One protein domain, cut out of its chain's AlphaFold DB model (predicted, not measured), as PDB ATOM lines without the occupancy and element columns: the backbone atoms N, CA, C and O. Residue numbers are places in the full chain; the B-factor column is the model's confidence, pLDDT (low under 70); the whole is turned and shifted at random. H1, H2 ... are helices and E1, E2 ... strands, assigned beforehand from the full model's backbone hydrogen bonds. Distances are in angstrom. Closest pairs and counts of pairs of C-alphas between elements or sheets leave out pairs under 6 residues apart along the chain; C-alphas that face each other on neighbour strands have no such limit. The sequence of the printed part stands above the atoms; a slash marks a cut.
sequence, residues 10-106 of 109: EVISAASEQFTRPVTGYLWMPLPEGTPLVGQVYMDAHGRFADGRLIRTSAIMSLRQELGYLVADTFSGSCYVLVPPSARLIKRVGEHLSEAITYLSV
ATOM      1  N   GLU A  10      13.473  57.344  73.295       92.50
ATOM      2  CA  GLU A  10      14.617  58.071  73.843       92.50
ATOM      3  C   GLU A  10      15.599  57.165  74.598       92.50
ATOM      4  O   GLU A  10      16.785  57.476  74.638       92.50
ATOM      5  N   VAL A  11      15.146  56.037  75.165       95.25
ATOM      6  CA  VAL A  11      16.046  55.023  75.747       95.25
ATOM      7  C   VAL A  11      16.837  54.342  74.634       95.25
ATOM      8  O   VAL A  11      18.052  54.201  74.751       95.25
ATOM      9  N   ILE A  12      16.180  53.992  73.525       95.31
ATOM     10  CA  ILE A  12      16.837  53.423  72.335       95.31
ATOM     11  C   ILE A  12      17.842  54.421  71.744       95.31
ATOM     12  O   ILE A  12      18.963  54.054  71.393       95.31
ATOM     13  N   SER A  13      17.452  55.696  71.672       94.50
ATOM     14  CA  SER A  13      18.299  56.776  71.156       94.50
ATOM     15  C   SER A  13      19.543  56.949  72.026       94.50
ATOM     16  O   SER A  13      20.654  56.931  71.511       94.50
ATOM     17  N   ALA A  14      19.375  57.011  73.352       94.88
ATOM     18  CA  ALA A  14      20.489  57.073  74.294       94.88
ATOM     19  C   ALA A  14      21.393  55.834  74.212       94.88
ATOM     20  O   ALA A  14      22.606  55.949  74.328       94.88
ATOM     21  N   ALA A  15      20.829  54.645  74.000       95.06
ATOM     22  CA  ALA A  15      21.603  53.410  73.887       95.06
ATOM     23  C   ALA A  15      22.397  53.271  72.587       95.06
ATOM     24  O   ALA A  15      23.302  52.443  72.510       95.06
ATOM     25  N   SER A  16      22.088  54.094  71.587       95.56
ATOM     26  CA  SER A  16      22.846  54.159  70.337       95.56
ATOM     27  C   SER A  16      24.104  55.032  70.455       95.56
ATOM     28  O   SER A  16      24.934  55.034  69.549       95.56
ATOM     29  N   GLU A  17      24.258  55.756  71.565       96.00
ATOM     30  CA  GLU A  17      25.394  56.635  71.834       96.00
ATOM     31  C   GLU A  17      26.565  55.898  72.490       96.00
ATOM     32  O   GLU A  17      26.400  54.924  73.229       96.00
ATOM     33  N   GLN A  18      27.777  56.414  72.281       95.56
ATOM     34  CA  GLN A  18      28.994  55.848  72.858       95.56
ATOM     35  C   GLN A  18      29.516  56.712  74.010       95.56
ATOM     36  O   GLN A  18      30.261  57.668  73.809       95.56
ATOM     37  N   PHE A  19      29.125  56.352  75.233       94.31
ATOM     38  CA  PHE A  19      29.584  57.017  76.452       94.31
ATOM     39  C   PHE A  19      31.026  56.633  76.809       94.31
ATOM     40  O   PHE A  19      31.479  55.509  76.596       94.31
ATOM     41  N   THR A  20      31.730  57.571  77.437       93.06
ATOM     42  CA  THR A  20      33.126  57.466  77.879       93.06
ATOM     43  C   THR A  20      33.316  56.357  78.908       93.06
ATOM     44  O   THR A  20      34.343  55.679  78.922       93.06
ATOM     45  N   ARG A  21      32.337  56.174  79.802       92.44
ATOM     46  CA  ARG A  21      32.343  55.106  80.810       92.44
ATOM     47  C   ARG A  21      31.275  54.065  80.483       92.44
ATOM     48  O   ARG A  21      30.194  54.455  80.045       92.44
ATOM     49  N   PRO A  22      31.528  52.774  80.773       94.44
ATOM     50  CA  PRO A  22      30.527  51.729  80.603       94.44
ATOM     51  C   PRO A  22      29.232  52.084  81.336       94.44
ATOM     52  O   PRO A  22      29.243  52.330  82.546       94.44
ATOM     53  N   VAL A  23      28.130  52.131  80.594       97.06
ATOM     54  CA  VAL A  23      26.796  52.368  81.146       97.06
ATOM     55  C   VAL A  23      26.305  51.077  81.786       97.06
ATOM     56  O   VAL A  23      26.347  50.007  81.187       97.06
ATOM     57  N   THR A  24      25.860  51.183  83.031       97.31
ATOM     58  CA  THR A  24      25.275  50.076  83.786       97.31
ATOM     59  C   THR A  24      23.796  49.893  83.468       97.31
ATOM     60  O   THR A  24      23.304  48.775  83.560       97.31
ATOM     61  N   GLY A  25      23.094  50.967  83.103       97.25
ATOM     62  CA  GLY A  25      21.713  50.925  82.631       97.25
ATOM     63  C   GLY A  25      21.165  52.316  82.312       97.25
ATOM     64  O   GLY A  25      21.797  53.339  82.591       97.25
ATOM     65  N   TYR A  26      19.957  52.355  81.766       97.31
ATOM     66  CA  TYR A  26      19.246  53.580  81.406       97.31
ATOM     67  C   TYR A  26      18.054  53.750  82.342       97.31
ATOM     68  O   TYR A  26      17.238  52.842  82.483       97.31
ATOM     69  N   LEU A  27      17.963  54.902  83.001       96.19
ATOM     70  CA  LEU A  27      16.859  55.238  83.891       96.19
ATOM     71  C   LEU A  27      15.856  56.119  83.158       96.19
ATOM     72  O   LEU A  27      16.159  57.260  82.814       96.19
ATOM     73  N   TRP A  28      14.654  55.592  82.960       94.94
ATOM     74  CA  TRP A  28      13.536  56.280  82.334       94.94
ATOM     75  C   TRP A  28      12.715  57.067  83.355       94.94
ATOM     76  O   TRP A  28      12.298  56.541  84.391       94.94
ATOM     77  N   MET A  29      12.491  58.338  83.025       90.81
ATOM     78  CA  MET A  29      11.820  59.365  83.817       90.81
ATOM     79  C   MET A  29      12.188  59.335  85.310       90.81
ATOM     80  O   MET A  29      11.288  59.274  86.153       90.81
ATOM     81  N   PRO A  30      13.486  59.377  85.669       91.62
ATOM     82  CA  PRO A  30      13.881  59.255  87.059       91.62
ATOM     83  C   PRO A  30      13.423  60.466  87.875       91.62
ATOM     84  O   PRO A  30      13.425  61.608  87.407       91.62
ATOM     85  N   LEU A  31      13.057  60.208  89.123       88.06
ATOM     86  CA  LEU A  31      12.680  61.198  90.121       88.06
ATOM     87  C   LEU A  31      13.692  61.184  91.271       88.06
ATOM     88  O   LEU A  31      14.099  60.097  91.688       88.06
ATOM     89  N   PRO A  32      14.103  62.351  91.797       86.06
ATOM     90  CA  PRO A  32      14.916  62.397  93.004       86.06
ATOM     91  C   PRO A  32      14.103  61.943  94.221       86.06
ATOM     92  O   PRO A  32      12.938  62.305  94.372       86.06
ATOM     93  N   GLU A  33      14.740  61.177  95.103       85.31
ATOM     94  CA  GLU A  33      14.192  60.767  96.400       85.31
ATOM     95  C   GLU A  33      15.251  60.993  97.492       85.31
ATOM     96  O   GLU A  33      15.782  60.060  98.099       85.31
ATOM     97  N   GLY A  34      15.626  62.259  97.690       83.94
ATOM     98  CA  GLY A  34      16.829  62.633  98.432       83.94
ATOM     99  C   GLY A  34      18.071  62.499  97.549       83.94
ATOM    100  O   GLY A  34      18.117  63.068  96.462       83.94
ATOM    101  N   THR A  35      19.086  61.757  98.006       85.31
ATOM    102  CA  THR A  35      20.305  61.509  97.213       85.31
ATOM    103  C   THR A  35      20.162  60.430  96.134       85.31
ATOM    104  O   THR A  35      20.898  60.513  95.153       85.31
ATOM    105  N   PRO A  36      19.294  59.406  96.250       92.25
ATOM    106  CA  PRO A  36      19.064  58.443  95.171       92.25
ATOM    107  C   PRO A  36      18.053  58.917  94.125       92.25
ATOM    108  O   PRO A  36      17.325  59.892  94.318       92.25
ATOM    109  N   LEU A  37      17.971  58.157  93.033       91.31
ATOM    110  CA  LEU A  37      16.952  58.294  92.000       91.31
ATOM    111  C   LEU A  37      16.027  57.075  91.998       91.31
ATOM    112  O   LEU A  37      16.468  55.942  92.206       91.31
ATOM    113  N   VAL A  38      14.753  57.312  91.706       94.56
ATOM    114  CA  VAL A  38      13.743  56.277  91.472       94.56
ATOM    115  C   VAL A  38      13.280  56.374  90.027       94.56
ATOM    116  O   VAL A  38      12.869  57.442  89.584       94.56
ATOM    117  N   GLY A  39      13.344  55.278  89.280       93.88
ATOM    118  CA  GLY A  39      12.974  55.253  87.865       93.88
ATOM    119  C   GLY A  39      12.901  53.837  87.316       93.88
ATOM    120  O   GLY A  39      13.302  52.880  87.980       93.88
ATOM    121  N   GLN A  40      12.353  53.691  86.113       96.31
ATOM    122  CA  GLN A  40      12.355  52.397  85.431       96.31
ATOM    123  C   GLN A  40      13.721  52.167  84.794       96.31
ATOM    124  O   GLN A  40      14.227  53.055  84.109       96.31
ATOM    125  N   VAL A  41      14.314  50.999  85.018       97.06
ATOM    126  CA  VAL A  41      15.604  50.642  84.422       97.06
ATOM    127  C   VAL A  41      15.416  49.863  83.128       97.06
ATOM    128  O   VAL A  41      14.515  49.034  83.017       97.06
ATOM    129  N   TYR A  42      16.292  50.135  82.170       96.88
ATOM    130  CA  TYR A  42      16.414  49.424  80.905       96.88
ATOM    131  C   TYR A  42      17.886  49.091  80.651       96.88
ATOM    132  O   TYR A  42      18.772  49.862  81.033       96.88
ATOM    133  N   MET A  43      18.137  47.961  79.994       95.62
ATOM    134  CA  MET A  43      19.463  47.453  79.632       95.62
ATOM    135  C   MET A  43      20.419  47.364  80.831       95.62
ATOM    136  O   MET A  43      21.548  47.850  80.763       95.62
ATOM    137  N   ASP A  44      19.977  46.769  81.948       96.06
ATOM    138  CA  ASP A  44      20.877  46.537  83.086       96.06
ATOM    139  C   ASP A  44      21.986  45.555  82.682       96.06
ATOM    140  O   ASP A  44      21.765  44.352  82.530       96.06
ATOM    141  N   ALA A  45      23.204  46.074  82.543       95.38
ATOM    142  CA  ALA A  45      24.360  45.328  82.052       95.38
ATOM    143  C   ALA A  45      24.779  44.173  82.980       95.38
ATOM    144  O   ALA A  45      25.512  43.275  82.571       95.38
ATOM    145  N   HIS A  46      24.325  44.187  84.236       93.31
ATOM    146  CA  HIS A  46      24.606  43.140  85.214       93.31
ATOM    147  C   HIS A  46      23.500  42.077  85.308       93.31
ATOM    148  O   HIS A  46      23.651  41.135  86.086       93.31
ATOM    149  N   GLY A  47      22.397  42.207  84.562       91.69
ATOM    150  CA  GLY A  47      21.273  41.264  84.592       91.69
ATOM    151  C   GLY A  47      20.543  41.193  85.941       91.69
ATOM    152  O   GLY A  47      19.888  40.199  86.241       91.69
ATOM    153  N   ARG A  48      20.664  42.227  86.779       92.44
ATOM    154  CA  ARG A  48      20.031  42.325  88.106       92.44
ATOM    155  C   ARG A  48      18.551  42.670  88.009       92.44
ATOM    156  O   ARG A  48      17.780  42.318  88.900       92.44
ATOM    157  N   PHE A  49      18.162  43.384  86.956       94.69
ATOM    158  CA  PHE A  49      16.813  43.901  86.774       94.69
ATOM    159  C   PHE A  49      16.320  43.634  85.354       94.69
ATOM    160  O   PHE A  49      17.070  43.784  84.396       94.69
ATOM    161  N   ALA A  50      15.047  43.257  85.235       95.12
ATOM    162  CA  ALA A  50      14.370  43.200  83.946       95.12
ATOM    163  C   ALA A  50      14.050  44.615  83.442       95.12
ATOM    164  O   ALA A  50      13.836  45.527  84.248       95.12
ATOM    165  N   ASP A  51      13.966  44.781  82.125       96.12
ATOM    166  CA  ASP A  51      13.593  46.059  81.519       96.12
ATOM    167  C   ASP A  51      12.206  46.525  81.981       96.12
ATOM    168  O   ASP A  51      11.289  45.727  82.188       96.12
ATOM    169  N   GLY A  52      12.060  47.835  82.177       94.56
ATOM    170  CA  GLY A  52      10.840  48.458  82.693       94.56
ATOM    171  C   GLY A  52      10.643  48.291  84.203       94.56
ATOM    172  O   GLY A  52       9.694  48.842  84.768       94.56
ATOM    173  N   ARG A  53      11.533  47.575  84.904       95.94
ATOM    174  CA  ARG A  53      11.443  47.417  86.359       95.94
ATOM    175  C   ARG A  53      11.669  48.760  87.047       95.94
ATOM    176  O   ARG A  53      12.700  49.397  86.854       95.94
ATOM    177  N   LEU A  54      10.736  49.155  87.913       95.94
ATOM    178  CA  LEU A  54      10.940  50.290  88.811       95.94
ATOM    179  C   LEU A  54      12.021  49.938  89.840       95.94
ATOM    180  O   LEU A  54      11.877  48.963  90.586       95.94
ATOM    181  N   ILE A  55      13.090  50.729  89.877       96.50
ATOM    182  CA  ILE A  55      14.183  50.582  90.832       96.50
ATOM    183  C   ILE A  55      14.413  51.878  91.596       96.50
ATOM    184  O   ILE A  55      14.066  52.970  91.149       96.50
ATOM    185  N   ARG A  56      15.070  51.726  92.741       96.38
ATOM    186  CA  ARG A  56      15.681  52.810  93.496       96.38
ATOM    187  C   ARG A  56      17.187  52.607  93.468       96.38
ATOM    188  O   ARG A  56      17.665  51.527  93.817       96.38
ATOM    189  N   THR A  57      17.938  53.616  93.046       95.12
ATOM    190  CA  THR A  57      19.401  53.535  93.032       95.12
ATOM    191  C   THR A  57      19.964  53.583  94.457       95.12
ATOM    192  O   THR A  57      19.269  53.906  95.422       95.12
ATOM    193  N   SER A  58      21.260  53.308  94.617       94.19
ATOM    194  CA  SER A  58      21.978  53.851  95.776       94.19
ATOM    195  C   SER A  58      22.130  55.373  95.631       94.19
ATOM    196  O   SER A  58      21.804  55.932  94.580       94.19
ATOM    197  N   ALA A  59      22.657  56.042  96.658       91.44
ATOM    198  CA  ALA A  59      22.927  57.479  96.612       91.44
ATOM    199  C   ALA A  59      23.728  57.865  95.357       91.44
ATOM    200  O   ALA A  59      24.698  57.180  95.011       91.44
ATOM    201  N   ILE A  60      23.301  58.931  94.682       91.00
ATOM    202  CA  ILE A  60      24.048  59.535  93.582       91.00
ATOM    203  C   ILE A  60      25.236  60.289  94.179       91.00
ATOM    204  O   ILE A  60      25.072  61.098  95.089       91.00
ATOM    205  N   MET A  61      26.431  59.984  93.681       91.12
ATOM    206  CA  MET A  61      27.692  60.593  94.108       91.12
ATOM    207  C   MET A  61      28.115  61.721  93.172       91.12
ATOM    208  O   MET A  61      28.731  62.689  93.605       91.12
ATOM    209  N   SER A  62      27.785  61.608  91.886       88.25
ATOM    210  CA  SER A  62      28.074  62.646  90.905       88.25
ATOM    211  C   SER A  62      27.043  62.633  89.779       88.25
ATOM    212  O   SER A  62      26.448  61.600  89.454       88.25
ATOM    213  N   LEU A  63      26.853  63.804  89.180       89.44
ATOM    214  CA  LEU A  63      26.125  63.985  87.934       89.44
ATOM    215  C   LEU A  63      27.059  64.674  86.949       89.44
ATOM    216  O   LEU A  63      27.707  65.663  87.290       89.44
ATOM    217  N   ARG A  64      27.111  64.170  85.720       90.19
ATOM    218  CA  ARG A  64      27.863  64.784  84.626       90.19
ATOM    219  C   ARG A  64      27.003  64.888  83.380       90.19
ATOM    220  O   ARG A  64      26.119  64.060  83.168       90.19
ATOM    221  N   GLN A  65      27.260  65.908  82.569       89.94
ATOM    222  CA  GLN A  65      26.633  66.032  81.261       89.94
ATOM    223  C   GLN A  65      27.539  65.417  80.198       89.94
ATOM    224  O   GLN A  65      28.726  65.728  80.135       89.94
ATOM    225  N   GLU A  66      26.972  64.553  79.367       91.56
ATOM    226  CA  GLU A  66      27.693  63.836  78.321       91.56
ATOM    227  C   GLU A  66      26.738  63.572  77.155       91.56
ATOM    228  O   GLU A  66      25.629  63.090  77.371       91.56
ATOM    229  N   LEU A  67      27.129  63.947  75.931       90.81
ATOM    230  CA  LEU A  67      26.331  63.741  74.708       90.81
ATOM    231  C   LEU A  67      24.881  64.276  74.795       90.81
ATOM    232  O   LEU A  67      23.968  63.748  74.177       90.81
ATOM    233  N   GLY A  68      24.647  65.330  75.590       88.94
ATOM    234  CA  GLY A  68      23.305  65.896  75.804       88.94
ATOM    235  C   GLY A  68      22.450  65.171  76.857       88.94
ATOM    236  O   GLY A  68      21.329  65.609  77.130       88.94
ATOM    237  N   TYR A  69      22.986  64.134  77.498       92.12
ATOM    238  CA  TYR A  69      22.359  63.387  78.589       92.12
ATOM    239  C   TYR A  69      22.978  63.737  79.943       92.12
ATOM    240  O   TYR A  69      24.099  64.245  80.028       92.12
ATOM    241  N   LEU A  70      22.229  63.483  81.019       92.00
ATOM    242  CA  LEU A  70      22.789  63.436  82.365       92.00
ATOM    243  C   LEU A  70      23.191  61.998  82.650       92.00
ATOM    244  O   LEU A  70      22.406  61.076  82.434       92.00
ATOM    245  N   VAL A  71      24.393  61.829  83.179       93.94
ATOM    246  CA  VAL A  71      24.924  60.541  83.602       93.94
ATOM    247  C   VAL A  71      25.190  60.600  85.096       93.94
ATOM    248  O   VAL A  71      25.862  61.514  85.577       93.94
ATOM    249  N   ALA A  72      24.630  59.642  85.827       93.62
ATOM    250  CA  ALA A  72      24.700  59.557  87.273       93.62
ATOM    251  C   ALA A  72      25.625  58.420  87.701       93.62
ATOM    252  O   ALA A  72      25.395  57.262  87.346       93.62
ATOM    253  N   ASP A  73      26.633  58.744  88.505       94.44
ATOM    254  CA  ASP A  73      27.413  57.735  89.213       94.44
ATOM    255  C   ASP A  73      26.815  57.499  90.588       94.44
ATOM    256  O   ASP A  73      26.548  58.437  91.343       94.44
ATOM    257  N   THR A  74      26.638  56.235  90.939       94.81
ATOM    258  CA  THR A  74      26.091  55.847  92.233       94.81
ATOM    259  C   THR A  74      27.189  55.405  93.193       94.81
ATOM    260  O   THR A  74      28.256  54.952  92.784       94.81
ATOM    261  N   PHE A  75      26.907  55.473  94.494       93.44
ATOM    262  CA  PHE A  75      27.788  54.966  95.553       93.44
ATOM    263  C   PHE A  75      28.219  53.509  95.343       93.44
ATOM    264  O   PHE A  75      29.362  53.152  95.598       93.44
ATOM    265  N   SER A  76      27.313  52.668  94.838       93.06
ATOM    266  CA  SER A  76      27.599  51.269  94.509       93.06
ATOM    267  C   SER A  76      28.442  51.079  93.239       93.06
ATOM    268  O   SER A  76      28.652  49.943  92.819       93.06
ATOM    269  N   GLY A  77      28.893  52.161  92.599       93.81
ATOM    270  CA  GLY A  77      29.715  52.134  91.390       93.81
ATOM    271  C   GLY A  77      28.937  51.936  90.089       93.81
ATOM    272  O   GLY A  77      29.557  51.726  89.049       93.81
ATOM    273  N   SER A  78      27.600  51.996  90.112       96.31
ATOM    274  CA  SER A  78      26.791  51.925  88.888       96.31
ATOM    275  C   SER A  78      26.783  53.274  88.161       96.31
ATOM    276  O   SER A  78      26.810  54.329  88.791       96.31
ATOM    277  N   CYS A  79      26.728  53.227  86.834       96.94
ATOM    278  CA  CYS A  79      26.683  54.383  85.943       96.94
ATOM    279  C   CYS A  79      25.350  54.366  85.185       96.94
ATOM    280  O   CYS A  79      25.126  53.470  84.372       96.94
ATOM    281  N   TYR A  80      24.458  55.319  85.453       96.62
ATOM    282  CA  TYR A  80      23.145  55.379  84.806       96.62
ATOM    283  C   TYR A  80      23.021  56.578  83.879       96.62
ATOM    284  O   TYR A  80      23.306  57.703  84.284       96.62
ATOM    285  N   VAL A  81      22.517  56.354  82.669       96.62
ATOM    286  CA  VAL A  81      22.081  57.441  81.783       96.62
ATOM    287  C   VAL A  81      20.643  57.797  82.136       96.62
ATOM    288  O   VAL A  81      19.776  56.925  82.183       96.62
ATOM    289  N   LEU A  82      20.385  59.071  82.415       94.62
ATOM    290  CA  LEU A  82      19.059  59.562  82.777       94.62
ATOM    291  C   LEU A  82      18.320  60.009  81.513       94.62
ATOM    292  O   LEU A  82      18.823  60.831  80.745       94.62
ATOM    293  N   VAL A  83      17.121  59.471  81.316       93.44
ATOM    294  CA  VAL A  83      16.289  59.679  80.126       93.44
ATOM    295  C   VAL A  83      14.912  60.181  80.585       93.44
ATOM    296  O   VAL A  83      14.352  59.599  81.510       93.44
ATOM    297  N   PRO A  84      14.320  61.239  80.001       88.19
ATOM    298  CA  PRO A  84      14.756  61.982  78.815       88.19
ATOM    299  C   PRO A  84      15.994  62.872  79.052       88.19
ATOM    300  O   PRO A  84      16.330  63.156  80.204       88.19
ATOM    301  N   PRO A  85      16.654  63.336  77.969       72.00
ATOM    302  CA  PRO A  85      17.859  64.162  78.030       72.00
ATOM    303  C   PRO A  85      17.709  65.457  78.847       72.00
ATOM    304  O   PRO A  85      16.617  65.968  79.122       72.00
ATOM    305  N   SER A  86      18.865  65.995  79.237       63.66
ATOM    306  CA  SER A  86      19.111  66.755  80.469       63.66
ATOM    307  C   SER A  86      18.237  67.980  80.729       63.66
ATOM    308  O   SER A  86      18.055  68.360  81.884       63.66
ATOM    309  N   ALA A  87      17.679  68.616  79.699       60.47
ATOM    310  CA  ALA A  87      17.009  69.910  79.841       60.47
ATOM    311  C   ALA A  87      15.842  69.889  80.848       60.47
ATOM    312  O   ALA A  87      15.591  70.879  81.538       60.47
ATOM    313  N   ARG A  88      15.137  68.756  80.967       58.50
ATOM    314  CA  ARG A  88      13.964  68.626  81.846       58.50
ATOM    315  C   ARG A  88      14.321  68.208  83.275       58.50
ATOM    316  O   ARG A  88      13.608  68.580  84.204       58.50
ATOM    317  N   LEU A  89      15.417  67.466  83.457       61.44
ATOM    318  CA  LEU A  89      15.857  66.979  84.766       61.44
ATOM    319  C   LEU A  89      16.748  67.992  85.496       61.44
ATOM    320  O   LEU A  89      16.616  68.129  86.705       61.44
ATOM    321  N   ILE A  90      17.588  68.747  84.773       60.56
ATOM    322  CA  ILE A  90      18.449  69.794  85.354       60.56
ATOM    323  C   ILE A  90      17.615  70.836  86.106       60.56
ATOM    324  O   ILE A  90      18.008  71.239  87.193       60.56
ATOM    325  N   LYS A  91      16.446  71.231  85.581       59.38
ATOM    326  CA  LYS A  91      15.539  72.138  86.305       59.38
ATOM    327  C   LYS A  91      15.083  71.534  87.638       59.38
ATOM    328  O   LYS A  91      15.250  72.159  88.672       59.38
ATOM    329  N   ARG A  92      14.623  70.281  87.619       55.56
ATOM    330  CA  ARG A  92      14.049  69.594  88.791       55.56
ATOM    331  C   ARG A  92      15.083  69.193  89.843       55.56
ATOM    332  O   ARG A  92      14.782  69.177  91.028       55.56
ATOM    333  N   VAL A  93      16.289  68.833  89.408       55.75
ATOM    334  CA  VAL A  93      17.416  68.511  90.291       55.75
ATOM    335  C   VAL A  93      18.064  69.797  90.806       55.75
ATOM    336  O   VAL A  93      18.400  69.863  91.981       55.75
ATOM    337  N   GLY A  94      18.190  70.839  89.980       53.78
ATOM    338  CA  GLY A  94      18.716  72.146  90.385       53.78
ATOM    339  C   GLY A  94      17.877  72.823  91.469       53.78
ATOM    340  O   GLY A  94      18.448  73.363  92.411       53.78
ATOM    341  N   GLU A  95      16.547  72.714  91.389       52.91
ATOM    342  CA  GLU A  95      15.624  73.185  92.434       52.91
ATOM    343  C   GLU A  95      15.808  72.433  93.766       52.91
ATOM    344  O   GLU A  95      15.693  73.032  94.828       52.91
ATOM    345  N   HIS A  96      16.153  71.141  93.727       46.09
ATOM    346  CA  HIS A  96      16.263  70.301  94.927       46.09
ATOM    347  C   HIS A  96      17.689  70.245  95.517       46.09
ATOM    348  O   HIS A  96      17.869  69.989  96.710       46.09
ATOM    349  N   LEU A  97      18.721  70.482  94.696       48.41
ATOM    350  CA  LEU A  97      20.127  70.527  95.115       48.41
ATOM    351  C   LEU A  97      20.557  71.904  95.631       48.41
ATOM    352  O   LEU A  97      21.509  71.956  96.407       48.41
ATOM    353  N   SER A  98      19.872  73.002  95.283       48.53
ATOM    354  CA  SER A  98      20.130  74.297  95.931       48.53
ATOM    355  C   SER A  98      19.855  74.244  97.434       48.53
ATOM    356  O   SER A  98      20.577  74.862  98.211       48.53
ATOM    357  N   GLU A  99      18.873  73.449  97.865       45.09
ATOM    358  CA  GLU A  99      18.613  73.224  99.288       45.09
ATOM    359  C   GLU A  99      19.683  72.307  99.901       45.09
ATOM    360  O   GLU A  99      20.299  72.664 100.900       45.09
ATOM    361  N   ALA A 100      20.002  71.172  99.270       42.81
ATOM    362  CA  ALA A 100      20.939  70.193  99.834       42.81
ATOM    363  C   ALA A 100      22.412  70.657  99.875       42.81
ATOM    364  O   ALA A 100      23.132  70.328 100.818       42.81
ATOM    365  N   ILE A 101      22.875  71.431  98.885       46.09
ATOM    366  CA  ILE A 101      24.256  71.945  98.843       46.09
ATOM    367  C   ILE A 101      24.432  73.122  99.813       46.09
ATOM    368  O   ILE A 101      25.492  73.245 100.425       46.09
ATOM    369  N   THR A 102      23.385  73.924 100.050       44.28
ATOM    370  CA  THR A 102      23.427  74.972 101.084       44.28
ATOM    371  C   THR A 102      23.658  74.363 102.471       44.28
ATOM    372  O   THR A 102      24.479  74.874 103.222       44.28
ATOM    373  N   TYR A 103      23.047  73.219 102.798       42.66
ATOM    374  CA  TYR A 103      23.274  72.556 104.094       42.66
ATOM    375  C   TYR A 103      24.657  71.903 104.250       42.66
ATOM    376  O   TYR A 103      25.128  71.760 105.376       42.66
ATOM    377  N   LEU A 104      25.338  71.534 103.160       44.53
ATOM    378  CA  LEU A 104      26.683  70.937 103.221       44.53
ATOM    379  C   LEU A 104      27.811  71.975 103.314       44.53
ATOM    380  O   LEU A 104      28.930  71.614 103.670       44.53
ATOM    381  N   SER A 105      27.531  73.253 103.039       43.69
ATOM    382  CA  SER A 105      28.534  74.326 103.072       43.69
ATOM    383  C   SER A 105      28.540  75.150 104.369       43.69
ATOM    384  O   SER A 105      29.395  76.015 104.519       43.69
ATOM    385  N   VAL A 106      27.611  74.900 105.303       50.56
ATOM    386  CA  VAL A 106      27.445  75.676 106.557       50.56
ATOM    387  C   VAL A 106      28.089  74.976 107.774       50.56
ATOM    388  O   VAL A 106      28.015  75.471 108.892       50.56
TER     389      VAL A 106
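This is residues 10 to 106 of the 109 residues of an uncharacterized protein of Pseudomonas amygdali pv. dendropanacis (UniProt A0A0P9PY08). Two three-stranded meanders, E1 E2 E3 and E4 E5 E6, join side by side through E1 and E6 into one strongly twisted, partly rolled sheet that stays open between its edge strands E3 and E4. The short helix H1 packs at one end over E6 and E1, while the long helix H2 packs slantwise with residues 87 to 97 and sticks out with residues 101 to 104. The 97 printed residues have two named helices and six named strands, in the order H1 E1 E2 E3 E4 E5 E6 H2; the class is mixed, helices and strands. The sheet, E3 E2 E1 E6 E5 E4, is mixed too. The whole is compact, with a radius of gyration of the C-alphas of 13.0 A, and elongated, spanning 41 by 25 by 21 A.

Along the printed part come H1, residues 10 to 15; E1, 25 to 32; E2, 37 to 42; E3, 53 to 56; E4, 60 to 66; E5, 69 to 74; E6, 79 to 83; and H2, 87 to 104. H1 is on the sheet at a height of 8.1 A, along the strands at 14 degrees to E6 on the local plane; its closest C-alphas to E6 are Val 11 and Val 83, 6.4 A. E1 bends by 84 degrees at residue 29. The hairpin E1 and E2 is antiparallel, with N 28 and O 40 at 2.8 A; in the hairpin E2 and E3, N 41 and O 53 are 2.9 A apart. The hairpins E4 and E5, with N 71 and O 64 at 2.8 A, and E5 and E6, with N 82 and O 70 at 2.8 A, are antiparallel. E6 and E1 are parallel, with N 29 and O 83 at 2.7 A. H2 is on the sheet at a height of 7.1 A and only just over E6, with 3 C-alphas falling on it; its closest C-alphas to E1 are Val 93 and Pro 32, 7.1 A. In H1 every O i to N i+4 pair is within hydrogen-bond range, in H2 9 of 14.

H1 begins at C-alpha 10, (14.617, 58.071, 73.843). E1 measures 16.9 A, E2 14.2 A, E4 16.3 A, E5 16.0 A and E6 13.0 A from first to last C-alpha. H2 measures 25.3 A, has a kink of 43 degrees near residue 96 and ends at C-alpha 104, (26.683, 70.937, 103.221).

The C-alphas farthest apart are those of Ser 16 and Val 106, 42.4 A. The printed part has no cut and no long link. Residues 101 to 106 stand free. Mean pLDDT of the printed part is 84.2; residues 86 to 106 are under 70.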